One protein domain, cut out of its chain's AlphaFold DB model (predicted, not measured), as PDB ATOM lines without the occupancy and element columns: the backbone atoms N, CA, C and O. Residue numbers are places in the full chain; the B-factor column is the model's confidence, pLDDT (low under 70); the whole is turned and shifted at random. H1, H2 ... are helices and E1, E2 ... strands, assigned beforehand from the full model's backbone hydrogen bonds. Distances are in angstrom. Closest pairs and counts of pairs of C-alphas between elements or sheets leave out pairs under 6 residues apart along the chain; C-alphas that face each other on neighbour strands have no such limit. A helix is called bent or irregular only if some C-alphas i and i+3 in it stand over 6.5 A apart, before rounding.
ATOM      1  N   GLU A   8    -164.117 486.759 -49.458       58.53
ATOM      2  CA  GLU A   8    -164.656 486.221 -48.207       58.53
ATOM      3  C   GLU A   8    -163.894 485.001 -47.682       58.53
ATOM      4  O   GLU A   8    -163.809 484.780 -46.475       58.53
ATOM      5  N   ARG A   9    -163.257 484.230 -48.571       62.69
ATOM      6  CA  ARG A   9    -162.432 483.077 -48.169       62.69
ATOM      7  C   ARG A   9    -161.165 483.489 -47.432       62.69
ATOM      8  O   ARG A   9    -160.722 482.772 -46.541       62.69
ATOM      9  N   GLU A  10    -160.567 484.607 -47.826       64.69
ATOM     10  CA  GLU A  10    -159.258 485.014 -47.318       64.69
ATOM     11  C   GLU A  10    -159.359 485.582 -45.901       64.69
ATOM     12  O   GLU A  10    -158.584 485.184 -45.031       64.69
ATOM     13  N   PHE A  11    -160.344 486.446 -45.627       71.62
ATOM     14  CA  PHE A  11    -160.535 486.959 -44.270       71.62
ATOM     15  C   PHE A  11    -161.114 485.899 -43.328       71.62
ATOM     16  O   PHE A  11    -160.771 485.907 -42.151       71.62
ATOM     17  N   ALA A  12    -161.909 484.939 -43.821       73.38
ATOM     18  CA  ALA A  12    -162.422 483.845 -42.995       73.38
ATOM     19  C   ALA A  12    -161.294 482.983 -42.399       73.38
ATOM     20  O   ALA A  12    -161.396 482.549 -41.252       73.38
ATOM     21  N   VAL A  13    -160.194 482.767 -43.137       79.44
ATOM     22  CA  VAL A  13    -159.008 482.061 -42.621       79.44
ATOM     23  C   VAL A  13    -158.334 482.865 -41.511       79.44
ATOM     24  O   VAL A  13    -158.053 482.312 -40.450       79.44
ATOM     25  N   ILE A  14    -158.114 484.166 -41.721       81.25
ATOM     26  CA  ILE A  14    -157.486 485.037 -40.715       81.25
ATOM     27  C   ILE A  14    -158.370 485.163 -39.474       81.25
ATOM     28  O   ILE A  14    -157.898 484.932 -38.365       81.25
ATOM     29  N   GLN A  15    -159.664 485.425 -39.650       80.56
ATOM     30  CA  GLN A  15    -160.642 485.479 -38.567       80.56
ATOM     31  C   GLN A  15    -160.674 484.165 -37.781       80.56
ATOM     32  O   GLN A  15    -160.690 484.180 -36.550       80.56
ATOM     33  N   ARG A  16    -160.632 483.017 -38.472       78.12
ATOM     34  CA  ARG A  16    -160.576 481.706 -37.823       78.12
ATOM     35  C   ARG A  16    -159.299 481.538 -37.004       78.12
ATOM     36  O   ARG A  16    -159.406 481.135 -35.851       78.12
ATOM     37  N   LEU A  17    -158.131 481.863 -37.555       78.81
ATOM     38  CA  LEU A  17    -156.857 481.769 -36.836       78.81
ATOM     39  C   LEU A  17    -156.827 482.696 -35.612       78.81
ATOM     40  O   LEU A  17    -156.467 482.244 -34.528       78.81
ATOM     41  N   CYS A  18    -157.290 483.944 -35.744       76.38
ATOM     42  CA  CYS A  18    -157.409 484.867 -34.612       76.38
ATOM     43  C   CYS A  18    -158.360 484.331 -33.532       76.38
ATOM     44  O   CYS A  18    -158.046 484.426 -32.351       76.38
ATOM     45  N   SER A  19    -159.488 483.717 -33.920       77.44
ATOM     46  CA  SER A  19    -160.455 483.133 -32.972       77.44
ATOM     47  C   SER A  19    -159.924 481.916 -32.212       77.44
ATOM     48  O   SER A  19    -160.472 481.554 -31.177       77.44
ATOM     49  N   GLN A  20    -158.878 481.265 -32.728       74.00
ATOM     50  CA  GLN A  20    -158.206 480.149 -32.057       74.00
ATOM     51  C   GLN A  20    -157.149 480.620 -31.053       74.00
ATOM     52  O   GLN A  20    -156.615 479.807 -30.302       74.00
ATOM     53  N   MET A  21    -156.842 481.920 -31.029       78.19
ATOM     54  CA  MET A  21    -155.937 482.526 -30.065       78.19
ATOM     55  C   MET A  21    -156.764 483.210 -28.958       78.19
ATOM     56  O   MET A  21    -157.604 484.053 -29.279       78.19
ATOM     57  N   PRO A  22    -156.543 482.900 -27.663       68.38
ATOM     58  CA  PRO A  22    -155.490 482.046 -27.106       68.38
ATOM     59  C   PRO A  22    -155.815 480.537 -27.150       68.38
ATOM     60  O   PRO A  22    -156.946 480.124 -26.944       68.38
ATOM     61  N   PHE A  23    -154.789 479.703 -27.351       70.06
ATOM     62  CA  PHE A  23    -154.922 478.241 -27.312       70.06
ATOM     63  C   PHE A  23    -155.096 477.735 -25.869       70.06
ATOM     64  O   PHE A  23    -154.239 478.030 -25.014       70.06
ATOM     65  N   ASP A  24    -156.155 476.954 -25.625       60.00
ATOM     66  CA  ASP A  24    -156.593 476.536 -24.285       60.00
ATOM     67  C   ASP A  24    -155.945 475.229 -23.767       60.00
ATOM     68  O   ASP A  24    -155.698 475.148 -22.564       60.00
ATOM     69  N   ASP A  25    -155.503 474.282 -24.618       56.88
ATOM     70  CA  ASP A  25    -155.303 472.873 -24.176       56.88
ATOM     71  C   ASP A  25    -153.999 472.124 -24.580       56.88
ATOM     72  O   ASP A  25    -153.918 470.911 -24.394       56.88
ATOM     73  N   SER A  26    -152.940 472.773 -25.080       53.41
ATOM     74  CA  SER A  26    -151.735 472.061 -25.574       53.41
ATOM     75  C   SER A  26    -150.463 472.216 -24.707       53.41
ATOM     76  O   SER A  26    -150.157 473.288 -24.175       53.41
ATOM     77  N   GLU A  27    -149.653 471.154 -24.590       58.31
ATOM     78  CA  GLU A  27    -148.192 471.319 -24.462       58.31
ATOM     79  C   GLU A  27    -147.723 472.032 -25.745       58.31
ATOM     80  O   GLU A  27    -148.264 471.757 -26.803       58.31
ATOM     81  N   PHE A  28    -146.770 472.969 -25.698       61.75
ATOM     82  CA  PHE A  28    -146.350 473.824 -26.842       61.75
ATOM     83  C   PHE A  28    -147.197 475.073 -27.149       61.75
ATOM     84  O   PHE A  28    -146.961 475.750 -28.152       61.75
ATOM     85  N   LYS A  29    -148.068 475.485 -26.223       78.38
ATOM     86  CA  LYS A  29    -148.861 476.731 -26.250       78.38
ATOM     87  C   LYS A  29    -148.155 478.000 -26.759       78.38
ATOM     88  O   LYS A  29    -148.825 478.867 -27.319       78.38
ATOM     89  N   ALA A  30    -146.855 478.176 -26.510       79.19
ATOM     90  CA  ALA A  30    -146.090 479.325 -27.005       79.19
ATOM     91  C   ALA A  30    -145.638 479.143 -28.464       79.19
ATOM     92  O   ALA A  30    -145.762 480.072 -29.256       79.19
ATOM     93  N   THR A  31    -145.187 477.945 -28.838       83.50
ATOM     94  CA  THR A  31    -144.785 477.602 -30.211       83.50
ATOM     95  C   THR A  31    -145.968 477.654 -31.176       83.50
ATOM     96  O   THR A  31    -145.848 478.219 -32.260       83.50
ATOM     97  N   GLU A  32    -147.126 477.120 -30.781       84.31
ATOM     98  CA  GLU A  32    -148.355 477.193 -31.585       84.31
ATOM     99  C   GLU A  32    -148.822 478.641 -31.755       84.31
ATOM    100  O   GLU A  32    -149.130 479.072 -32.867       84.31
ATOM    101  N   CYS A  33    -148.785 479.422 -30.667       86.38
ATOM    102  CA  CYS A  33    -149.071 480.853 -30.708       86.38
ATOM    103  C   CYS A  33    -148.143 481.591 -31.671       86.38
ATOM    104  O   CYS A  33    -148.613 482.409 -32.451       86.38
ATOM    105  N   TYR A  34    -146.850 481.278 -31.656       88.25
ATOM    106  CA  TYR A  34    -145.871 481.857 -32.569       88.25
ATOM    107  C   TYR A  34    -146.129 481.480 -34.031       88.25
ATOM    108  O   TYR A  34    -146.090 482.343 -34.907       88.25
ATOM    109  N   ALA A  35    -146.454 480.215 -34.311       87.62
ATOM    110  CA  ALA A  35    -146.775 479.766 -35.664       87.62
ATOM    111  C   ALA A  35    -148.035 480.459 -36.217       87.62
ATOM    112  O   ALA A  35    -148.036 480.929 -37.359       87.62
ATOM    113  N   ALA A  36    -149.089 480.571 -35.402       89.12
ATOM    114  CA  ALA A  36    -150.318 481.266 -35.778       89.12
ATOM    115  C   ALA A  36    -150.084 482.775 -35.953       89.12
ATOM    116  O   ALA A  36    -150.454 483.335 -36.985       89.12
ATOM    117  N   PHE A  37    -149.390 483.406 -35.001       92.06
ATOM    118  CA  PHE A  37    -148.995 484.814 -35.054       92.06
ATOM    119  C   PHE A  37    -148.239 485.143 -36.341       92.06
ATOM    120  O   PHE A  37    -148.653 486.027 -37.087       92.06
ATOM    121  N   ASN A  38    -147.186 484.386 -36.659       91.94
ATOM    122  CA  ASN A  38    -146.398 484.601 -37.871       91.94
ATOM    123  C   ASN A  38    -147.220 484.398 -39.145       91.94
ATOM    124  O   ASN A  38    -147.029 485.126 -40.118       91.94
ATOM    125  N   THR A  39    -148.133 483.426 -39.149       91.44
ATOM    126  CA  THR A  39    -149.025 483.186 -40.292       91.44
ATOM    127  C   THR A  39    -149.915 484.401 -40.542       91.44
ATOM    128  O   THR A  39    -149.957 484.908 -41.664       91.44
ATOM    129  N   ILE A  40    -150.569 484.907 -39.493       91.19
ATOM    130  CA  ILE A  40    -151.431 486.092 -39.561       91.19
ATOM    131  C   ILE A  40    -150.613 487.315 -39.989       91.19
ATOM    132  O   ILE A  40    -150.983 487.993 -40.949       91.19
ATOM    133  N   LEU A  41    -149.477 487.559 -39.330       93.38
ATOM    134  CA  LEU A  41    -148.590 488.692 -39.588       93.38
ATOM    135  C   LEU A  41    -148.101 488.711 -41.041       93.38
ATOM    136  O   LEU A  41    -148.279 489.702 -41.747       93.38
ATOM    137  N   CYS A  42    -147.507 487.614 -41.515       90.94
ATOM    138  CA  CYS A  42    -146.955 487.532 -42.864       90.94
ATOM    139  C   CYS A  42    -148.037 487.646 -43.941       90.94
ATOM    140  O   CYS A  42    -147.825 488.339 -44.938       90.94
ATOM    141  N   TRP A  43    -149.184 486.986 -43.751       89.62
ATOM    142  CA  TRP A  43    -150.266 486.991 -44.733       89.62
ATOM    143  C   TRP A  43    -150.888 488.380 -44.882       89.62
ATOM    144  O   TRP A  43    -150.946 488.927 -45.988       89.62
ATOM    145  N   THR A  44    -151.327 488.967 -43.767       90.12
ATOM    146  CA  THR A  44    -152.009 490.269 -43.761       90.12
ATOM    147  C   THR A  44    -151.078 491.376 -44.253       90.12
ATOM    148  O   THR A  44    -151.462 492.144 -45.135       90.12
ATOM    149  N   LEU A  45    -149.819 491.411 -43.800       90.00
ATOM    150  CA  LEU A  45    -148.862 492.423 -44.256       90.00
ATOM    151  C   LEU A  45    -148.492 492.289 -45.725       90.00
ATOM    152  O   LEU A  45    -148.322 493.311 -46.388       90.00
ATOM    153  N   GLN A  46    -148.351 491.071 -46.257       87.12
ATOM    154  CA  GLN A  46    -148.063 490.902 -47.681       87.12
ATOM    155  C   GLN A  46    -149.183 491.511 -48.537       87.12
ATOM    156  O   GLN A  46    -148.900 492.151 -49.551       87.12
ATOM    157  N   ARG A  47    -150.440 491.369 -48.102       85.81
ATOM    158  CA  ARG A  47    -151.604 491.962 -48.768       85.81
ATOM    159  C   ARG A  47    -151.655 493.473 -48.608       85.81
ATOM    160  O   ARG A  47    -151.693 494.168 -49.619       85.81
ATOM    161  N   ILE A  48    -151.537 493.981 -47.381       87.94
ATOM    162  CA  ILE A  48    -151.498 495.427 -47.100       87.94
ATOM    163  C   ILE A  48    -150.393 496.110 -47.922       87.94
ATOM    164  O   ILE A  48    -150.602 497.174 -48.493       87.94
ATOM    165  N   ARG A  49    -149.219 495.478 -48.056       83.81
ATOM    166  CA  ARG A  49    -148.097 496.019 -48.840       83.81
ATOM    167  C   ARG A  49    -148.282 495.940 -50.351       83.81
ATOM    168  O   ARG A  49    -147.663 496.736 -51.049       83.81
ATOM    169  N   SER A  50    -149.073 494.994 -50.856       82.56
ATOM    170  CA  SER A  50    -149.367 494.916 -52.293       82.56
ATOM    171  C   SER A  50    -150.253 496.059 -52.797       82.56
ATOM    172  O   SER A  50    -150.315 496.259 -54.005       82.56
ATOM    173  N   GLY A  51    -150.899 496.818 -51.898       71.69
ATOM    174  CA  GLY A  51    -151.712 497.985 -52.263       71.69
ATOM    175  C   GLY A  51    -152.939 497.638 -53.108       71.69
ATOM    176  O   GLY A  51    -153.408 498.465 -53.883       71.69
ATOM    177  N   ALA A  52    -153.425 496.398 -53.008       71.50
ATOM    178  CA  ALA A  52    -154.661 495.991 -53.655       71.50
ATOM    179  C   ALA A  52    -155.857 496.510 -52.844       71.50
ATOM    180  O   ALA A  52    -155.881 496.383 -51.620       71.50
ATOM    181  N   ASP A  53    -156.864 497.062 -53.514       66.81
ATOM    182  CA  ASP A  53    -158.156 497.342 -52.882       66.81
ATOM    183  C   ASP A  53    -158.731 496.037 -52.280       66.81
ATOM    184  O   ASP A  53    -158.593 494.980 -52.912       66.81
ATOM    185  N   PRO A  54    -159.286 496.036 -51.051       72.06
ATOM    186  CA  PRO A  54    -159.707 497.176 -50.227       72.06
ATOM    187  C   PRO A  54    -158.720 497.615 -49.133       72.06
ATOM    188  O   PRO A  54    -159.080 498.365 -48.228       72.06
ATOM    189  N   VAL A  55    -157.472 497.134 -49.148       81.75
ATOM    190  CA  VAL A  55    -156.536 497.348 -48.024       81.75
ATOM    191  C   VAL A  55    -155.674 498.606 -48.150       81.75
ATOM    192  O   VAL A  55    -154.893 498.907 -47.247       81.75
ATOM    193  N   THR A  56    -155.828 499.377 -49.226       82.94
ATOM    194  CA  THR A  56    -155.087 500.631 -49.438       82.94
ATOM    195  C   THR A  56    -155.376 501.684 -48.355       82.94
ATOM    196  O   THR A  56    -154.415 502.175 -47.759       82.94
ATOM    197  N   PRO A  57    -156.640 501.982 -47.978       85.62
ATOM    198  CA  PRO A  57    -156.922 502.924 -46.885       85.62
ATOM    199  C   PRO A  57    -156.414 502.427 -45.521       85.62
ATOM    200  O   PRO A  57    -155.968 503.208 -44.674       85.62
ATOM    201  N   LEU A  58    -156.432 501.105 -45.310       88.81
ATOM    202  CA  LEU A  58    -155.877 500.485 -44.107       88.81
ATOM    203  C   LEU A  58    -154.364 500.715 -44.018       88.81
ATOM    204  O   LEU A  58    -153.855 501.021 -42.943       88.81
ATOM    205  N   GLN A  59    -153.641 500.618 -45.136       89.88
ATOM    206  CA  GLN A  59    -152.202 500.874 -45.169       89.88
ATOM    207  C   GLN A  59    -151.855 502.280 -44.661       89.88
ATOM    208  O   GLN A  59    -150.916 502.432 -43.879       89.88
ATOM    209  N   GLU A  60    -152.604 503.300 -45.083       87.56
ATOM    210  CA  GLU A  60    -152.401 504.684 -44.634       87.56
ATOM    211  C   GLU A  60    -152.716 504.848 -43.146       87.56
ATOM    212  O   GLU A  60    -151.918 505.430 -42.410       87.56
ATOM    213  N   THR A  61    -153.819 504.253 -42.688       89.94
ATOM    214  CA  THR A  61    -154.229 504.264 -41.276       89.94
ATOM    215  C   THR A  61    -153.159 503.646 -40.371       89.94
ATOM    216  O   THR A  61    -152.804 504.206 -39.335       89.94
ATOM    217  N   LEU A  62    -152.592 502.503 -40.766       91.00
ATOM    218  CA  LEU A  62    -151.560 501.826 -39.978       91.00
ATOM    219  C   LEU A  62    -150.230 502.597 -39.949       91.00
ATOM    220  O   LEU A  62    -149.448 502.413 -39.024       91.00
ATOM    221  N   ARG A  63    -149.938 503.464 -40.924       88.56
ATOM    222  CA  ARG A  63    -148.709 504.290 -40.917       88.56
ATOM    223  C   ARG A  63    -148.757 505.457 -39.939       88.56
ATOM    224  O   ARG A  63    -147.706 506.004 -39.599       88.56
ATOM    225  N   THR A  64    -149.953 505.912 -39.583       87.12
ATOM    226  CA  THR A  64    -150.155 507.101 -38.745       87.12
ATOM    227  C   THR A  64    -150.571 506.748 -37.327       87.12
ATOM    228  O   THR A  64    -150.347 507.550 -36.424       87.12
ATOM    229  N   ARG A  65    -151.146 505.562 -37.116       90.81
ATOM    230  CA  ARG A  65    -151.544 505.094 -35.791       90.81
ATOM    231  C   ARG A  65    -150.339 504.642 -34.965       90.81
ATOM    232  O   ARG A  65    -149.449 503.970 -35.483       90.81
ATOM    233  N   ASP A  66    -150.355 504.996 -33.684       89.75
ATOM    234  CA  ASP A  66    -149.386 504.561 -32.676       89.75
ATOM    235  C   ASP A  66    -149.547 503.057 -32.387       89.75
ATOM    236  O   ASP A  66    -150.662 502.568 -32.183       89.75
ATOM    237  N   ILE A  67    -148.434 502.320 -32.374       88.69
ATOM    238  CA  ILE A  67    -148.407 500.883 -32.087       88.69
ATOM    239  C   ILE A  67    -148.883 500.519 -30.670       88.69
ATOM    240  O   ILE A  67    -149.548 499.497 -30.494       88.69
ATOM    241  N   THR A  68    -148.577 501.344 -29.670       85.44
ATOM    242  CA  THR A  68    -148.952 501.120 -28.268       85.44
ATOM    243  C   THR A  68    -150.466 501.200 -28.087       85.44
ATOM    244  O   THR A  68    -151.064 500.313 -27.477       85.44
ATOM    245  N   GLU A  69    -151.099 502.199 -28.706       88.06
ATOM    246  CA  GLU A  69    -152.553 502.376 -28.702       88.06
ATOM    247  C   GLU A  69    -153.253 501.312 -29.557       88.06
ATOM    248  O   GLU A  69    -154.296 500.786 -29.179       88.06
ATOM    249  N   PHE A  70    -152.683 500.974 -30.718       91.50
ATOM    250  CA  PHE A  70    -153.291 500.017 -31.639       91.50
ATOM    251  C   PHE A  70    -153.409 498.611 -31.051       91.50
ATOM    252  O   PHE A  70    -154.428 497.951 -31.246       91.50
ATOM    253  N   CYS A  71    -152.365 498.141 -30.366       88.62
ATOM    254  CA  CYS A  71    -152.337 496.788 -29.816       88.62
ATOM    255  C   CYS A  71    -152.931 496.687 -28.409       88.62
ATOM    256  O   CYS A  71    -153.213 495.566 -27.981       88.62
ATOM    257  N   ASP A  72    -153.111 497.813 -27.706       87.88
ATOM    258  CA  ASP A  72    -153.590 497.854 -26.317       87.88
ATOM    259  C   ASP A  72    -152.824 496.846 -25.438       87.88
ATOM    260  O   ASP A  72    -153.374 495.888 -24.878       87.88
ATOM    261  N   LEU A  73    -151.498 497.016 -25.418       87.62
ATOM    262  CA  LEU A  73    -150.577 496.170 -24.669       87.62
ATOM    263  C   LEU A  73    -150.012 496.903 -23.463       87.62
ATOM    264  O   LEU A  73    -149.563 498.043 -23.552       87.62
ATOM    265  N   THR A  74    -150.014 496.210 -22.326       84.81
ATOM    266  CA  THR A  74    -149.407 496.696 -21.090       84.81
ATOM    267  C   THR A  74    -148.115 495.939 -20.830       84.81
ATOM    268  O   THR A  74    -148.118 494.713 -20.678       84.81
ATOM    269  N   ALA A  75    -147.022 496.692 -20.749       86.44
ATOM    270  CA  ALA A  75    -145.719 496.162 -20.397       86.44
ATOM    271  C   ALA A  75    -145.738 495.541 -18.994       86.44
ATOM    272  O   ALA A  75    -146.354 496.074 -18.066       86.44
ATOM    273  N   HIS A  76    -145.031 494.432 -18.819       85.19
ATOM    274  CA  HIS A  76    -144.816 493.840 -17.504       85.19
ATOM    275  C   HIS A  76    -143.385 493.335 -17.358       85.19
ATOM    276  O   HIS A  76    -142.770 492.856 -18.307       85.19
ATOM    277  N   SER A  77    -142.841 493.443 -16.147       81.25
ATOM    278  CA  SER A  77    -141.481 492.983 -15.866       81.25
ATOM    279  C   SER A  77    -141.365 491.476 -16.097       81.25
ATOM    280  O   SER A  77    -142.206 490.704 -15.626       81.25
ATOM    281  N   LEU A  94    -141.554 492.650 -20.821       89.62
ATOM    282  CA  LEU A  94    -142.384 491.781 -21.650       89.62
ATOM    283  C   LEU A  94    -143.577 492.551 -22.212       89.62
ATOM    284  O   LEU A  94    -144.192 493.352 -21.511       89.62
ATOM    285  N   ASP A  95    -143.921 492.246 -23.462       92.00
ATOM    286  CA  ASP A  95    -145.022 492.850 -24.219       92.00
ATOM    287  C   ASP A  95    -144.939 494.388 -24.293       92.00
ATOM    288  O   ASP A  95    -145.942 495.080 -24.460       92.00
ATOM    289  N   ASP A  96    -143.721 494.925 -24.184       90.12
ATOM    290  CA  ASP A  96    -143.440 496.354 -24.166       90.12
ATOM    291  C   ASP A  96    -143.114 496.882 -25.563       90.12
ATOM    292  O   ASP A  96    -142.083 496.562 -26.160       90.12
ATOM    293  N   LEU A  97    -144.009 497.725 -26.069       88.88
ATOM    294  CA  LEU A  97    -143.876 498.388 -27.361       88.88
ATOM    295  C   LEU A  97    -143.405 499.844 -27.226       88.88
ATOM    296  O   LEU A  97    -143.139 500.484 -28.239       88.88
ATOM    297  N   SER A  98    -143.270 500.371 -26.004       84.62
ATOM    298  CA  SER A  98    -142.951 501.785 -25.756       84.62
ATOM    299  C   SER A  98    -141.541 502.173 -26.200       84.62
ATOM    300  O   SER A  98    -141.292 503.326 -26.536       84.62
ATOM    301  N   ASN A  99    -140.632 501.197 -26.273       81.88
ATOM    302  CA  ASN A  99    -139.262 501.408 -26.733       81.88
ATOM    303  C   ASN A  99    -139.151 501.563 -28.259       81.88
ATOM    304  O   ASN A  99    -138.070 501.854 -28.757       81.88
ATOM    305  N   LEU A 100    -140.231 501.356 -29.020       85.38
ATOM    306  CA  LEU A 100    -140.256 501.514 -30.475       85.38
ATOM    307  C   LEU A 100    -140.493 502.978 -30.851       85.38
ATOM    308  O   LEU A 100    -141.588 503.353 -31.269       85.38
ATOM    309  N   THR A 101    -139.457 503.803 -30.718       84.25
ATOM    310  CA  THR A 101    -139.536 505.245 -30.980       84.25
ATOM    311  C   THR A 101    -138.700 505.692 -32.178       84.25
ATOM    312  O   THR A 101    -137.704 505.067 -32.546       84.25
ATOM    313  N   THR A 102    -139.093 506.811 -32.783       82.19
ATOM    314  CA  THR A 102    -138.332 507.549 -33.792       82.19
ATOM    315  C   THR A 102    -137.110 508.241 -33.181       82.19
ATOM    316  O   THR A 102    -136.950 508.284 -31.960       82.19
ATOM    317  N   GLN A 103    -136.265 508.843 -34.028       79.31
ATOM    318  CA  GLN A 103    -135.142 509.687 -33.579       79.31
ATOM    319  C   GLN A 103    -135.575 510.851 -32.676       79.31
ATOM    320  O   GLN A 103    -134.841 511.222 -31.767       79.31
ATOM    321  N   ASP A 104    -136.777 511.384 -32.894       82.19
ATOM    322  CA  ASP A 104    -137.337 512.489 -32.108       82.19
ATOM    323  C   ASP A 104    -138.102 511.997 -30.861       82.19
ATOM    324  O   ASP A 104    -138.842 512.756 -30.232       82.19
ATOM    325  N   GLY A 105    -137.972 510.709 -30.517       81.75
ATOM    326  CA  GLY A 105    -138.598 510.095 -29.344       81.75
ATOM    327  C   GLY A 105    -140.109 509.871 -29.461       81.75
ATOM    328  O   GLY A 105    -140.758 509.620 -28.452       81.75
ATOM    329  N   GLN A 106    -140.686 509.969 -30.664       84.31
ATOM    330  CA  GLN A 106    -142.111 509.698 -30.889       84.31
ATOM    331  C   GLN A 106    -142.352 508.205 -31.138       84.31
ATOM    332  O   GLN A 106    -141.487 507.569 -31.734       84.31
ATOM    333  N   PRO A 107    -143.504 507.628 -30.766       86.50
ATOM    334  CA  PRO A 107    -143.830 506.244 -31.104       86.50
ATOM    335  C   PRO A 107    -143.783 505.977 -32.616       86.50
ATOM    336  O   PRO A 107    -144.162 506.819 -33.435       86.50
ATOM    337  N   LEU A 108    -143.308 504.794 -33.000       87.31
ATOM    338  CA  LEU A 108    -143.328 504.339 -34.385       87.31
ATOM    339  C   LEU A 108    -144.754 503.979 -34.826       87.31
ATOM    340  O   LEU A 108    -145.556 503.453 -34.054       87.31
ATOM    341  N   GLY A 109    -145.041 504.227 -36.107       89.25
ATOM    342  CA  GLY A 109    -146.299 503.828 -36.731       89.25
ATOM    343  C   GLY A 109    -146.468 502.307 -36.745       89.25
ATOM    344  O   GLY A 109    -145.492 501.561 -36.897       89.25
ATOM    345  N   VAL A 110    -147.713 501.842 -36.613       92.12
ATOM    346  CA  VAL A 110    -148.047 500.409 -36.584       92.12
ATOM    347  C   VAL A 110    -147.445 499.666 -37.774       92.12
ATOM    348  O   VAL A 110    -146.813 498.625 -37.602       92.12
ATOM    349  N   LEU A 111    -147.613 500.193 -38.990       90.50
ATOM    350  CA  LEU A 111    -147.174 499.502 -40.201       90.50
ATOM    351  C   LEU A 111    -145.661 499.258 -40.196       90.50
ATOM    352  O   LEU A 111    -145.211 498.168 -40.539       90.50
ATOM    353  N   GLU A 112    -144.876 500.259 -39.809       86.62
ATOM    354  CA  GLU A 112    -143.422 500.168 -39.745       86.62
ATOM    355  C   GLU A 112    -142.952 499.102 -38.756       86.62
ATOM    356  O   GLU A 112    -142.065 498.307 -39.082       86.62
ATOM    357  N   VAL A 113    -143.565 499.057 -37.571       90.19
ATOM    358  CA  VAL A 113    -143.252 498.051 -36.550       90.19
ATOM    359  C   VAL A 113    -143.604 496.653 -37.047       90.19
ATOM    360  O   VAL A 113    -142.780 495.742 -36.962       90.19
ATOM    361  N   LEU A 114    -144.798 496.480 -37.614       92.19
ATOM    362  CA  LEU A 114    -145.253 495.185 -38.111       92.19
ATOM    363  C   LEU A 114    -144.382 494.677 -39.272       92.19
ATOM    364  O   LEU A 114    -144.075 493.486 -39.328       92.19
ATOM    365  N   ILE A 115    -143.926 495.562 -40.168       89.19
ATOM    366  CA  ILE A 115    -142.951 495.205 -41.210       89.19
ATOM    367  C   ILE A 115    -141.641 494.736 -40.577       89.19
ATOM    368  O   ILE A 115    -141.130 493.693 -40.970       89.19
ATOM    369  N   SER A 116    -141.123 495.458 -39.584       88.81
ATOM    370  CA  SER A 116    -139.889 495.076 -38.891       88.81
ATOM    371  C   SER A 116    -140.002 493.706 -38.206       88.81
ATOM    372  O   SER A 116    -139.114 492.862 -38.340       88.81
ATOM    373  N   LEU A 117    -141.127 493.447 -37.531       90.81
ATOM    374  CA  LEU A 117    -141.443 492.145 -36.938       90.81
ATOM    375  C   LEU A 117    -141.479 491.041 -37.995       90.81
ATOM    376  O   LEU A 117    -140.828 490.010 -37.832       90.81
ATOM    377  N   ARG A 118    -142.186 491.261 -39.109       90.50
ATOM    378  CA  ARG A 118    -142.247 490.299 -40.215       90.50
ATOM    379  C   ARG A 118    -140.860 490.011 -40.776       90.50
ATOM    380  O   ARG A 118    -140.526 488.854 -41.023       90.50
ATOM    381  N   ASP A 119    -140.057 491.049 -40.977       87.06
ATOM    382  CA  ASP A 119    -138.746 490.893 -41.586       87.06
ATOM    383  C   ASP A 119    -137.826 490.028 -40.700       87.06
ATOM    384  O   ASP A 119    -137.070 489.213 -41.226       87.06
ATOM    385  N   SER A 120    -137.974 490.107 -39.369       86.94
ATOM    386  CA  SER A 120    -137.231 489.273 -38.410       86.94
ATOM    387  C   SER A 120    -137.586 487.776 -38.440       86.94
ATOM    388  O   SER A 120    -136.799 486.961 -37.953       86.94
ATOM    389  N   VAL A 121    -138.747 487.404 -39.007       87.38
ATOM    390  CA  VAL A 121    -139.242 486.012 -39.045       87.38
ATOM    391  C   VAL A 121    -139.275 485.391 -40.442       87.38
ATOM    392  O   VAL A 121    -139.265 484.169 -40.564       87.38
ATOM    393  N   ALA A 122    -139.364 486.204 -41.497       83.25
ATOM    394  CA  ALA A 122    -139.658 485.729 -42.852       83.25
ATOM    395  C   ALA A 122    -138.430 485.642 -43.773       83.25
ATOM    396  O   ALA A 122    -138.500 484.975 -44.807       83.25
ATOM    397  N   HIS A 123    -137.324 486.303 -43.425       76.38
ATOM    398  CA  HIS A 123    -136.121 486.362 -44.255       76.38
ATOM    399  C   HIS A 123    -135.011 485.483 -43.659       76.38
ATOM    400  O   HIS A 123    -134.516 485.812 -42.583       76.38
ATOM    401  N   PRO A 124    -134.606 484.377 -44.320       65.69
ATOM    402  CA  PRO A 124    -133.602 483.435 -43.809       65.69
ATOM    403  C   PRO A 124    -132.286 484.088 -43.367       65.69
ATOM    404  O   PRO A 124    -131.703 483.695 -42.361       65.69
ATOM    405  N   GLU A 125    -131.834 485.102 -44.103       67.00
ATOM    406  CA  GLU A 125    -130.625 485.882 -43.831       67.00
ATOM    407  C   GLU A 125    -130.751 486.836 -42.630       67.00
ATOM    408  O   GLU A 125    -129.747 487.332 -42.117       67.00
ATOM    409  N   ASP A 126    -131.980 487.090 -42.183       65.81
ATOM    410  CA  ASP A 126    -132.339 488.055 -41.148       65.81
ATOM    411  C   ASP A 126    -133.172 487.421 -40.016       65.81
ATOM    412  O   ASP A 126    -133.731 488.152 -39.198       65.81
ATOM    413  N   LEU A 127    -133.205 486.082 -39.921       76.31
ATOM    414  CA  LEU A 127    -133.871 485.360 -38.833       76.31
ATOM    415  C   LEU A 127    -133.249 485.739 -37.489       76.31
ATOM    416  O   LEU A 127    -132.118 485.364 -37.178       76.31
ATOM    417  N   ARG A 128    -134.005 486.493 -36.690       84.94
ATOM    418  CA  ARG A 128    -133.562 487.045 -35.398       84.94
ATOM    419  C   ARG A 128    -134.630 486.862 -34.334       84.94
ATOM    420  O   ARG A 128    -135.012 487.801 -33.632       84.94
ATOM    421  N   VAL A 129    -135.129 485.636 -34.257       89.12
ATOM    422  CA  VAL A 129    -136.110 485.228 -33.260       89.12
ATOM    423  C   VAL A 129    -135.467 484.237 -32.312       89.12
ATOM    424  O   VAL A 129    -134.871 483.253 -32.747       89.12
ATOM    425  N   TYR A 130    -135.609 484.490 -31.017       89.19
ATOM    426  CA  TYR A 130    -134.989 483.687 -29.971       89.19
ATOM    427  C   TYR A 130    -136.046 483.258 -28.951       89.19
ATOM    428  O   TYR A 130    -136.889 484.079 -28.584       89.19
ATOM    429  N   PRO A 131    -136.051 481.995 -28.498       88.06
ATOM    430  CA  PRO A 131    -137.008 481.542 -27.498       88.06
ATOM    431  C   PRO A 131    -136.773 482.255 -26.165       88.06
ATOM    432  O   PRO A 131    -135.635 482.391 -25.720       88.06
ATOM    433  N   VAL A 132    -137.854 482.663 -25.501       84.88
ATOM    434  CA  VAL A 132    -137.820 483.216 -24.143       84.88
ATOM    435  C   VAL A 132    -138.432 482.187 -23.209       84.88
ATOM    436  O   VAL A 132    -139.634 481.908 -23.257       84.88
ATOM    437  N   ASN A 133    -137.589 481.599 -22.367       80.75
ATOM    438  CA  ASN A 133    -137.995 480.602 -21.385       80.75
ATOM    439  C   ASN A 133    -138.149 481.242 -20.007       80.75
ATOM    440  O   ASN A 133    -137.509 482.242 -19.718       80.75
ATOM    441  N   ARG A 134    -138.967 480.651 -19.138       75.88
ATOM    442  CA  ARG A 134    -139.073 480.969 -17.713       75.88
ATOM    443  C   ARG A 134    -139.193 479.668 -16.937       75.88
ATOM    444  O   ARG A 134    -140.119 478.895 -17.165       75.88
ATOM    445  N   ARG A 135    -138.246 479.416 -16.025       74.31
ATOM    446  CA  ARG A 135    -138.197 478.192 -15.193       74.31
ATOM    447  C   ARG A 135    -138.292 476.892 -16.017       74.31
ATOM    448  O   ARG A 135    -138.976 475.956 -15.622       74.31
ATOM    449  N   GLY A 136    -137.640 476.859 -17.181       73.19
ATOM    450  CA  GLY A 136    -137.655 475.707 -18.094       73.19
ATOM    451  C   GLY A 136    -138.875 475.614 -19.019       73.19
ATOM    452  O   GLY A 136    -138.938 474.693 -19.827       73.19
ATOM    453  N   PHE A 137    -139.814 476.563 -18.951       77.50
ATOM    454  CA  PHE A 137    -140.983 476.620 -19.831       77.50
ATOM    455  C   PHE A 137    -140.849 477.735 -20.863       77.50
ATOM    456  O   PHE A 137    -140.535 478.867 -20.507       77.50
ATOM    457  N   LEU A 138    -141.145 477.449 -22.128       82.38
ATOM    458  CA  LEU A 138    -141.215 478.470 -23.173       82.38
ATOM    459  C   LEU A 138    -142.437 479.371 -22.946       82.38
ATOM    460  O   LEU A 138    -143.572 478.891 -22.975       82.38
ATOM    461  N   ILE A 139    -142.213 480.671 -22.751       83.69
ATOM    462  CA  ILE A 139    -143.284 481.650 -22.489       83.69
ATOM    463  C   ILE A 139    -143.504 482.641 -23.635       83.69
ATOM    464  O   ILE A 139    -144.555 483.285 -23.698       83.69
ATOM    465  N   GLY A 140    -142.542 482.755 -24.549       88.81
ATOM    466  CA  GLY A 140    -142.580 483.733 -25.626       88.81
ATOM    467  C   GLY A 140    -141.332 483.708 -26.492       88.81
ATOM    468  O   GLY A 140    -140.550 482.757 -26.455       88.81
ATOM    469  N   PHE A 141    -141.153 484.776 -27.261       92.25
ATOM    470  CA  PHE A 141    -140.032 484.944 -28.174       92.25
ATOM    471  C   PHE A 141    -139.507 486.376 -28.129       92.25
ATOM    472  O   PHE A 141    -140.270 487.335 -28.006       92.25
ATOM    473  N   ARG A 142    -138.189 486.515 -28.254       92.06
ATOM    474  CA  ARG A 142    -137.517 487.783 -28.499       92.06
ATOM    475  C   ARG A 142    -137.373 487.975 -29.998       92.06
ATOM    476  O   ARG A 142    -136.784 487.125 -30.660       92.06
ATOM    477  N   PHE A 143    -137.817 489.120 -30.488       92.00
ATOM    478  CA  PHE A 143    -137.651 489.576 -31.859       92.00
ATOM    479  C   PHE A 143    -136.635 490.717 -31.867       92.00
ATOM    480  O   PHE A 143    -136.796 491.696 -31.135       92.00
ATOM    481  N   GLU A 144    -135.579 490.609 -32.674       89.31
ATOM    482  CA  GLU A 144    -134.712 491.761 -32.943       89.31
ATOM    483  C   GLU A 144    -135.249 492.544 -34.141       89.31
ATOM    484  O   GLU A 144    -134.937 492.264 -35.303       89.31
ATOM    485  N   CYS A 145    -136.055 493.553 -33.835       86.50
ATOM    486  CA  CYS A 145    -136.585 494.492 -34.800       86.50
ATOM    487  C   CYS A 145    -135.494 495.459 -35.259       86.50
ATOM    488  O   CYS A 145    -134.748 496.057 -34.475       86.50
ATOM    489  N   ARG A 146    -135.411 495.614 -36.576       79.88
ATOM    490  CA  ARG A 146    -134.490 496.524 -37.246       79.88
ATOM    491  C   ARG A 146    -135.254 497.523 -38.085       79.88
ATOM    492  O   ARG A 146    -136.370 497.266 -38.531       79.88
ATOM    493  N   LYS A 147    -134.581 498.631 -38.364       75.88
ATOM    494  CA  LYS A 147    -135.002 499.600 -39.368       75.88
ATOM    495  C   LYS A 147    -135.378 498.876 -40.676       75.88
ATOM    496  O   LYS A 147    -134.509 498.217 -41.259       75.88
ATOM    497  N   PRO A 148    -136.642 498.964 -41.129       70.56
ATOM    498  CA  PRO A 148    -137.075 498.316 -42.358       70.56
ATOM    499  C   PRO A 148    -136.349 498.927 -43.562       70.56
ATOM    500  O   PRO A 148    -136.007 500.112 -43.570       70.56
ATOM    501  N   ARG A 149    -136.094 498.121 -44.599       68.81
ATOM    502  CA  ARG A 149    -135.445 498.594 -45.834       68.81
ATOM    503  C   ARG A 149    -136.453 499.411 -46.666       68.81
ATOM    504  O   ARG A 149    -137.562 498.942 -46.904       68.81
ATOM    505  N   GLY A 150    -136.075 500.600 -47.153       65.44
ATOM    506  CA  GLY A 150    -136.894 501.421 -48.071       65.44
ATOM    507  C   GLY A 150    -137.319 502.793 -47.523       65.44
ATOM    508  O   GLY A 150    -136.705 503.303 -46.597       65.44
ATOM    509  N   GLN A 151    -138.359 503.411 -48.101       53.19
ATOM    510  CA  GLN A 151    -138.783 504.792 -47.774       53.19
ATOM    511  C   GLN A 151    -139.208 504.988 -46.307       53.19
ATOM    512  O   GLN A 151    -139.014 506.058 -45.745       53.19
ATOM    513  N   SER A 152    -139.720 503.948 -45.645       56.34
ATOM    514  CA  SER A 152    -140.107 504.004 -44.225       56.34
ATOM    515  C   SER A 152    -138.921 504.049 -43.251       56.34
ATOM    516  O   SER A 152    -139.109 504.188 -42.043       56.34
ATOM    517  N   ALA A 153    -137.694 503.910 -43.755       58.72
ATOM    518  CA  ALA A 153    -136.485 503.838 -42.952       58.72
ATOM    519  C   ALA A 153    -136.179 505.183 -42.257       58.72
ATOM    520  O   ALA A 153    -135.627 505.197 -41.160       58.72
ATOM    521  N   GLU A 154    -136.551 506.317 -42.854       59.69
ATOM    522  CA  GLU A 154    -136.180 507.660 -42.378       59.69
ATOM    523  C   GLU A 154    -136.655 507.971 -40.950       59.69
ATOM    524  O   GLU A 154    -136.003 508.734 -40.249       59.69
ATOM    525  N   ARG A 155    -137.732 507.323 -40.488       65.25
ATOM    526  CA  ARG A 155    -138.307 507.539 -39.151       65.25
ATOM    527  C   ARG A 155    -137.596 506.776 -38.030       65.25
ATOM    528  O   ARG A 155    -137.771 507.120 -36.869       65.25
ATOM    529  N   TRP A 156    -136.819 505.742 -38.350       71.12
ATOM    530  CA  TRP A 156    -136.161 504.886 -37.357       71.12
ATOM    531  C   TRP A 156    -134.783 505.420 -36.976       71.12
ATOM    532  O   TRP A 156    -134.016 505.842 -37.853       71.12
ATOM    533  N   GLU A 157    -134.435 505.312 -35.692       66.81
ATOM    534  CA  GLU A 157    -133.101 505.649 -35.203       66.81
ATOM    535  C   GLU A 157    -132.023 504.780 -35.869       66.81
ATOM    536  O   GLU A 157    -132.128 503.555 -35.973       66.81
ATOM    537  N   ASN A 158    -130.977 505.428 -36.384       55.47
ATOM    538  CA  ASN A 158    -129.848 504.736 -36.993       55.47
ATOM    539  C   ASN A 158    -129.016 504.024 -35.918       55.47
ATOM    540  O   ASN A 158    -128.459 504.673 -35.042       55.47
ATOM    541  N   GLY A 159    -128.852 502.706 -36.052       55.28
ATOM    542  CA  GLY A 159    -127.976 501.899 -35.193       55.28
ATOM    543  C   GLY A 159    -128.677 501.220 -34.013       55.28
ATOM    544  O   GLY A 159    -128.106 500.286 -33.450       55.28
ATOM    545  N   SER A 160    -129.915 501.605 -33.699       63.62
ATOM    546  CA  SER A 160    -130.696 500.999 -32.617       63.62
ATOM    547  C   SER A 160    -131.240 499.627 -33.028       63.62
ATOM    548  O   SER A 160    -131.888 499.465 -34.066       63.62
ATOM    549  N   GLN A 161    -130.936 498.609 -32.220       66.94
ATOM    550  CA  GLN A 161    -131.574 497.295 -32.294       66.94
ATOM    551  C   GLN A 161    -132.722 497.281 -31.289       66.94
ATOM    552  O   GLN A 161    -132.484 497.323 -30.082       66.94
ATOM    553  N   TYR A 162    -133.955 497.210 -31.779       81.94
ATOM    554  CA  TYR A 162    -135.133 497.188 -30.923       81.94
ATOM    555  C   TYR A 162    -135.435 495.738 -30.568       81.94
ATOM    556  O   TYR A 162    -135.773 494.932 -31.434       81.94
ATOM    557  N   ARG A 163    -135.265 495.377 -29.298       88.31
ATOM    558  CA  ARG A 163    -135.565 494.029 -28.810       88.31
ATOM    559  C   ARG A 163    -136.976 494.014 -28.252       88.31
ATOM    560  O   ARG A 163    -137.241 494.670 -27.250       88.31
ATOM    561  N   LEU A 164    -137.854 493.253 -28.891       90.69
ATOM    562  CA  LEU A 164    -139.218 493.039 -28.422       90.69
ATOM    563  C   LEU A 164    -139.330 491.650 -27.822       90.69
ATOM    564  O   LEU A 164    -139.039 490.663 -28.493       90.69
ATOM    565  N   TYR A 165    -139.762 491.573 -26.572       91.69
ATOM    566  CA  TYR A 165    -140.006 490.313 -25.885       91.69
ATOM    567  C   TYR A 165    -141.511 490.082 -25.851       91.69
ATOM    568  O   TYR A 165    -142.201 490.674 -25.029       91.69
ATOM    569  N   LEU A 166    -142.023 489.254 -26.761       92.69
ATOM    570  CA  LEU A 166    -143.456 488.999 -26.864       92.69
ATOM    571  C   LEU A 166    -143.803 487.652 -26.245       92.69
ATOM    572  O   LEU A 166    -143.314 486.598 -26.664       92.69
ATOM    573  N   THR A 167    -144.687 487.684 -25.258       91.38
ATOM    574  CA  THR A 167    -145.317 486.491 -24.705       91.38
ATOM    575  C   THR A 167    -146.436 486.007 -25.628       91.38
ATOM    576  O   THR A 167    -146.779 486.633 -26.637       91.38
ATOM    577  N   ARG A 168    -147.076 484.894 -25.258       88.69
ATOM    578  CA  ARG A 168    -148.369 484.499 -25.843       88.69
ATOM    579  C   ARG A 168    -149.386 485.638 -25.848       88.69
ATOM    580  O   ARG A 168    -150.128 485.772 -26.817       88.69
ATOM    581  N   HIS A 169    -149.447 486.418 -24.771       88.81
ATOM    582  CA  HIS A 169    -150.401 487.511 -24.643       88.81
ATOM    583  C   HIS A 169    -150.093 488.622 -25.652       88.81
ATOM    584  O   HIS A 169    -150.966 488.950 -26.454       88.81
ATOM    585  N   GLY A 170    -148.841 489.093 -25.693       91.62
ATOM    586  CA  GLY A 170    -148.356 490.060 -26.680       91.62
ATOM    587  C   GLY A 170    -148.647 489.657 -28.117       91.62
ATOM    588  O   GLY A 170    -149.326 490.377 -28.848       91.62
ATOM    589  N   MET A 171    -148.201 488.458 -28.509       93.69
ATOM    590  CA  MET A 171    -148.460 487.921 -29.849       93.69
ATOM    591  C   MET A 171    -149.962 487.834 -30.150       93.69
ATOM    592  O   MET A 171    -150.381 488.122 -31.270       93.69
ATOM    593  N   THR A 172    -150.782 487.481 -29.155       90.81
ATOM    594  CA  THR A 172    -152.236 487.384 -29.327       90.81
ATOM    595  C   THR A 172    -152.893 488.724 -29.581       90.81
ATOM    596  O   THR A 172    -153.612 488.861 -30.568       90.81
ATOM    597  N   LYS A 173    -152.602 489.721 -28.751       92.50
ATOM    598  CA  LYS A 173    -153.143 491.073 -28.899       92.50
ATOM    599  C   LYS A 173    -152.753 491.708 -30.230       92.50
ATOM    600  O   LYS A 173    -153.615 492.236 -30.923       92.50
ATOM    601  N   ILE A 174    -151.486 491.580 -30.634       93.94
ATOM    602  CA  ILE A 174    -151.016 492.108 -31.922       93.94
ATOM    603  C   ILE A 174    -151.734 491.412 -33.087       93.94
ATOM    604  O   ILE A 174    -152.234 492.086 -33.988       93.94
ATOM    605  N   ALA A 175    -151.817 490.075 -33.075       92.88
ATOM    606  CA  ALA A 175    -152.500 489.320 -34.125       92.88
ATOM    607  C   ALA A 175    -153.996 489.646 -34.209       92.88
ATOM    608  O   ALA A 175    -154.519 489.790 -35.313       92.88
ATOM    609  N   GLN A 176    -154.676 489.770 -33.068       91.88
ATOM    610  CA  GLN A 176    -156.095 490.113 -33.010       91.88
ATOM    611  C   GLN A 176    -156.339 491.528 -33.533       91.88
ATOM    612  O   GLN A 176    -157.132 491.677 -34.455       91.88
ATOM    613  N   ALA A 177    -155.594 492.531 -33.059       93.94
ATOM    614  CA  ALA A 177    -155.728 493.910 -33.531       93.94
ATOM    615  C   ALA A 177    -155.489 494.027 -35.048       93.94
ATOM    616  O   ALA A 177    -156.270 494.648 -35.772       93.94
ATOM    617  N   LEU A 178    -154.435 493.376 -35.558       94.00
ATOM    618  CA  LEU A 178    -154.140 493.341 -36.991       94.00
ATOM    619  C   LEU A 178    -155.219 492.596 -37.784       94.00
ATOM    620  O   LEU A 178    -155.646 493.073 -38.834       94.00
ATOM    621  N   GLY A 179    -155.660 491.439 -37.293       90.56
ATOM    622  CA  GLY A 179    -156.695 490.630 -37.926       90.56
ATOM    623  C   GLY A 179    -158.043 491.343 -37.979       90.56
ATOM    624  O   GLY A 179    -158.680 491.342 -39.026       90.56
ATOM    625  N   GLU A 180    -158.458 492.000 -36.898       91.44
ATOM    626  CA  GLU A 180    -159.684 492.799 -36.831       91.44
ATOM    627  C   GLU A 180    -159.640 493.969 -37.813       91.44
ATOM    628  O   GLU A 180    -160.555 494.117 -38.624       91.44
ATOM    629  N   ALA A 181    -158.559 494.755 -37.802       91.31
ATOM    630  CA  ALA A 181    -158.391 495.877 -38.721       91.31
ATOM    631  C   ALA A 181    -158.371 495.417 -40.189       91.31
ATOM    632  O   ALA A 181    -159.000 496.037 -41.048       91.31
ATOM    633  N   TYR A 182    -157.686 494.303 -40.470       89.94
ATOM    634  CA  TYR A 182    -157.652 493.690 -41.794       89.94
ATOM    635  C   TYR A 182    -159.046 493.237 -42.234       89.94
ATOM    636  O   TYR A 182    -159.510 493.655 -43.288       89.94
ATOM    637  N   CYS A 183    -159.744 492.432 -41.431       87.44
ATOM    638  CA  CYS A 183    -161.079 491.933 -41.757       87.44
ATOM    639  C   CYS A 183    -162.098 493.071 -41.928       87.44
ATOM    640  O   CYS A 183    -162.888 493.035 -42.872       87.44
ATOM    641  N   ALA A 184    -162.047 494.105 -41.081       87.00
ATOM    642  CA  ALA A 184    -162.941 495.260 -41.163       87.00
ATOM    643  C   ALA A 184    -162.822 496.005 -42.502       87.00
ATOM    644  O   ALA A 184    -163.844 496.390 -43.073       87.00
ATOM    645  N   ALA A 185    -161.604 496.145 -43.041       84.75
ATOM    646  CA  ALA A 185    -161.387 496.761 -44.352       84.75
ATOM    647  C   ALA A 185    -162.113 496.003 -45.483       84.75
ATOM    648  O   ALA A 185    -162.639 496.617 -46.406       84.75
ATOM    649  N   PHE A 186    -162.214 494.671 -45.394       76.19
ATOM    650  CA  PHE A 186    -162.959 493.865 -46.370       76.19
ATOM    651  C   PHE A 186    -164.474 493.907 -46.154       76.19
ATOM    652  O   PHE A 186    -165.225 493.929 -47.128       76.19
ATOM    653  N   THR A 187    -164.945 493.943 -44.903       71.25
ATOM    654  CA  THR A 187    -166.384 494.035 -44.606       71.25
ATOM    655  C   THR A 187    -166.987 495.349 -45.106       71.25
ATOM    656  O   THR A 187    -168.092 495.343 -45.642       71.25
ATOM    657  N   GLN A 188    -166.250 496.459 -44.998       68.88
ATOM    658  CA  GLN A 188    -166.690 497.767 -45.502       68.88
ATOM    659  C   GLN A 188    -166.923 497.765 -47.020       68.88
ATOM    660  O   GLN A 188    -167.883 498.367 -47.497       68.88
ATOM    661  N   VAL A 189    -166.104 497.032 -47.779       63.91
ATOM    662  CA  VAL A 189    -166.273 496.911 -49.236       63.91
ATOM    663  C   VAL A 189    -167.377 495.927 -49.617       63.91
ATOM    664  O   VAL A 189    -168.108 496.180 -50.571       63.91
ATOM    665  N   GLY A 190    -167.579 494.855 -48.844       57.69
ATOM    666  CA  GLY A 190    -168.719 493.950 -49.033       57.69
ATOM    667  C   GLY A 190    -170.080 494.652 -48.911       57.69
ATOM    668  O   GLY A 190    -170.967 494.398 -49.724       57.69
ATOM    669  N   ALA A 191    -170.221 495.575 -47.951       57.50
ATOM    670  CA  ALA A 191    -171.432 496.381 -47.780       57.50
ATOM    671  C   ALA A 191    -171.650 497.359 -48.951       57.50
ATOM    672  O   ALA A 191    -172.728 497.382 -49.536       57.50
ATOM    673  N   GLY A 192    -170.604 498.082 -49.376       55.75
ATOM    674  CA  GLY A 192    -170.708 499.035 -50.490       55.75
ATOM    675  C   GLY A 192    -171.068 498.397 -51.839       55.75
ATOM    676  O   GLY A 192    -171.752 499.014 -52.652       55.75
ATOM    677  N   VAL A 193    -170.658 497.145 -52.080       52.03
ATOM    678  CA  VAL A 193    -171.034 496.395 -53.295       52.03
ATOM    679  C   VAL A 193    -172.491 495.917 -53.246       52.03
ATOM    680  O   VAL A 193    -173.153 495.896 -54.284       52.03
ATOM    681  N   GLN A 194    -173.009 495.545 -52.070       52.09
ATOM    682  CA  GLN A 194    -174.422 495.179 -51.908       52.09
ATOM    683  C   GLN A 194    -175.349 496.388 -52.074       52.09
ATOM    684  O   GLN A 194    -176.365 496.273 -52.760       52.09
ATOM    685  N   ASP A 195    -174.975 497.546 -51.532       48.69
ATOM    686  CA  ASP A 195    -175.761 498.777 -51.660       48.69
ATOM    687  C   ASP A 195    -175.814 499.254 -53.125       48.69
ATOM    688  O   ASP A 195    -176.899 499.459 -53.669       48.69
ATOM    689  N   ALA A 196    -174.672 499.289 -53.827       47.69
ATOM    690  CA  ALA A 196    -174.613 499.681 -55.242       47.69
ATOM    691  C   ALA A 196    -175.363 498.717 -56.186       47.69
ATOM    692  O   ALA A 196    -175.928 499.134 -57.197       47.69
TER     693      ALA A 196
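This is residues 8 to 77 and 94 to 196 of the 203 residues of an uncharacterized protein of Leisingera sp. NJS201 (UniProt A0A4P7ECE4). A small twisted sheet of three strands, E1, E2 and E3, stands at one end of a group of helices: H5 runs across it, while H2 and H7 graze it with their first residues and run away from it, making a three-helix bundle with H1. H3 packs on H2 and H5, H4 packs on H7, and the end of H7, residues 191 to 196, sticks out. The 173 printed residues include seven named helices and three strands in the order H1 H2 H3 H4 H5 E1 E2 H6 E3 H7; the sheet order is E1 E2 E3, antiparallel, and the class is mostly helix. The whole is compact, with a radius of gyration of the C-alphas of 16.2 A and spans of 57 by 44 by 31 A.

The inner strand E2, residues 137 to 145, forms a hairpin with E1, residues 129 to 134, with N 130 and O 142 2.9 A apart. E2 is antiparallel to E3, residues 162 to 167, with N 143 and O 164 at 2.8 A. H5, residues 110 to 122, is over E2 and E3 at a height of 8.8 A over the sheet, its local plane fitted to just 6 C-alphas, and runs across the strands at 70 degrees to E2 on the local plane. H2, residues 29 to 50, touches H5 with residues 38 to 45 alone, at a steep tilt of 62 degrees; the closest C-alphas, of Cys 42 and Arg 118, are 6.1 A apart. H7, residues 168 to 196, touches H2 at a steep tilt of 39 degrees, the same way, closest at the C-alphas of Ala 30 and Arg 168, 5.8 A. H1, residues 8 to 19, touches H7 at a shallow tilt of 28 degrees, opposite ways, closest at the C-alphas of Phe 11 and Cys 183, 5.6 A; H1 and H2 are a helical hairpin. H3, residues 56 to 64, is about perpendicular to H5, at 80 degrees, and touches it, closest at the C-alphas of Leu 62 and Leu 111, 5.0 A. H4, residues 67 to 71, touches H7, closest at the C-alphas of Cys 71 and Ile 174, 5.3 A. H6, residues 151 to 155, is close to H5 but not clearly touching, with the C-alphas of Glu 112 and Ser 152 closest at 6.8 A. Every O i to N i+4 pair is within hydrogen-bond range in H1, H2, H3 and H4, against 8 of 9 in H5, 23 of 25 in H7 and 0 of 1 in H6, where 0 of 2 O i to N i+3 pairs are.

E2 is 23.7 A long, E1 16.4 A and E3 16.0 A. H7 is 42.2 A long and ends with C-alpha 196 at (-174.613, 499.681, -55.242). H2 is 31.8 A, H5 18.0 A, H1 16.1 A and H3 13.4 A long; H1 begins with C-alpha 8 at (-164.656, 486.221, -48.207). H4 is 6.1 A and H6 9.1 A long; H6 is only just irregular, with C-alphas 151 and 154 6.6 A apart.

The C-alphas farthest apart, of Arg 135 and Ala 196, are 58.2 A apart. Residues 78 to 93 are not printed, and C-alphas 77 and 94 are 6.0 A apart across the cut. Of the links printed whole, none is long. Mean pLDDT of the printed part is 80.6; 34 residues are under 70, among them 24 to 28, 149 to 155 and 188 to 196.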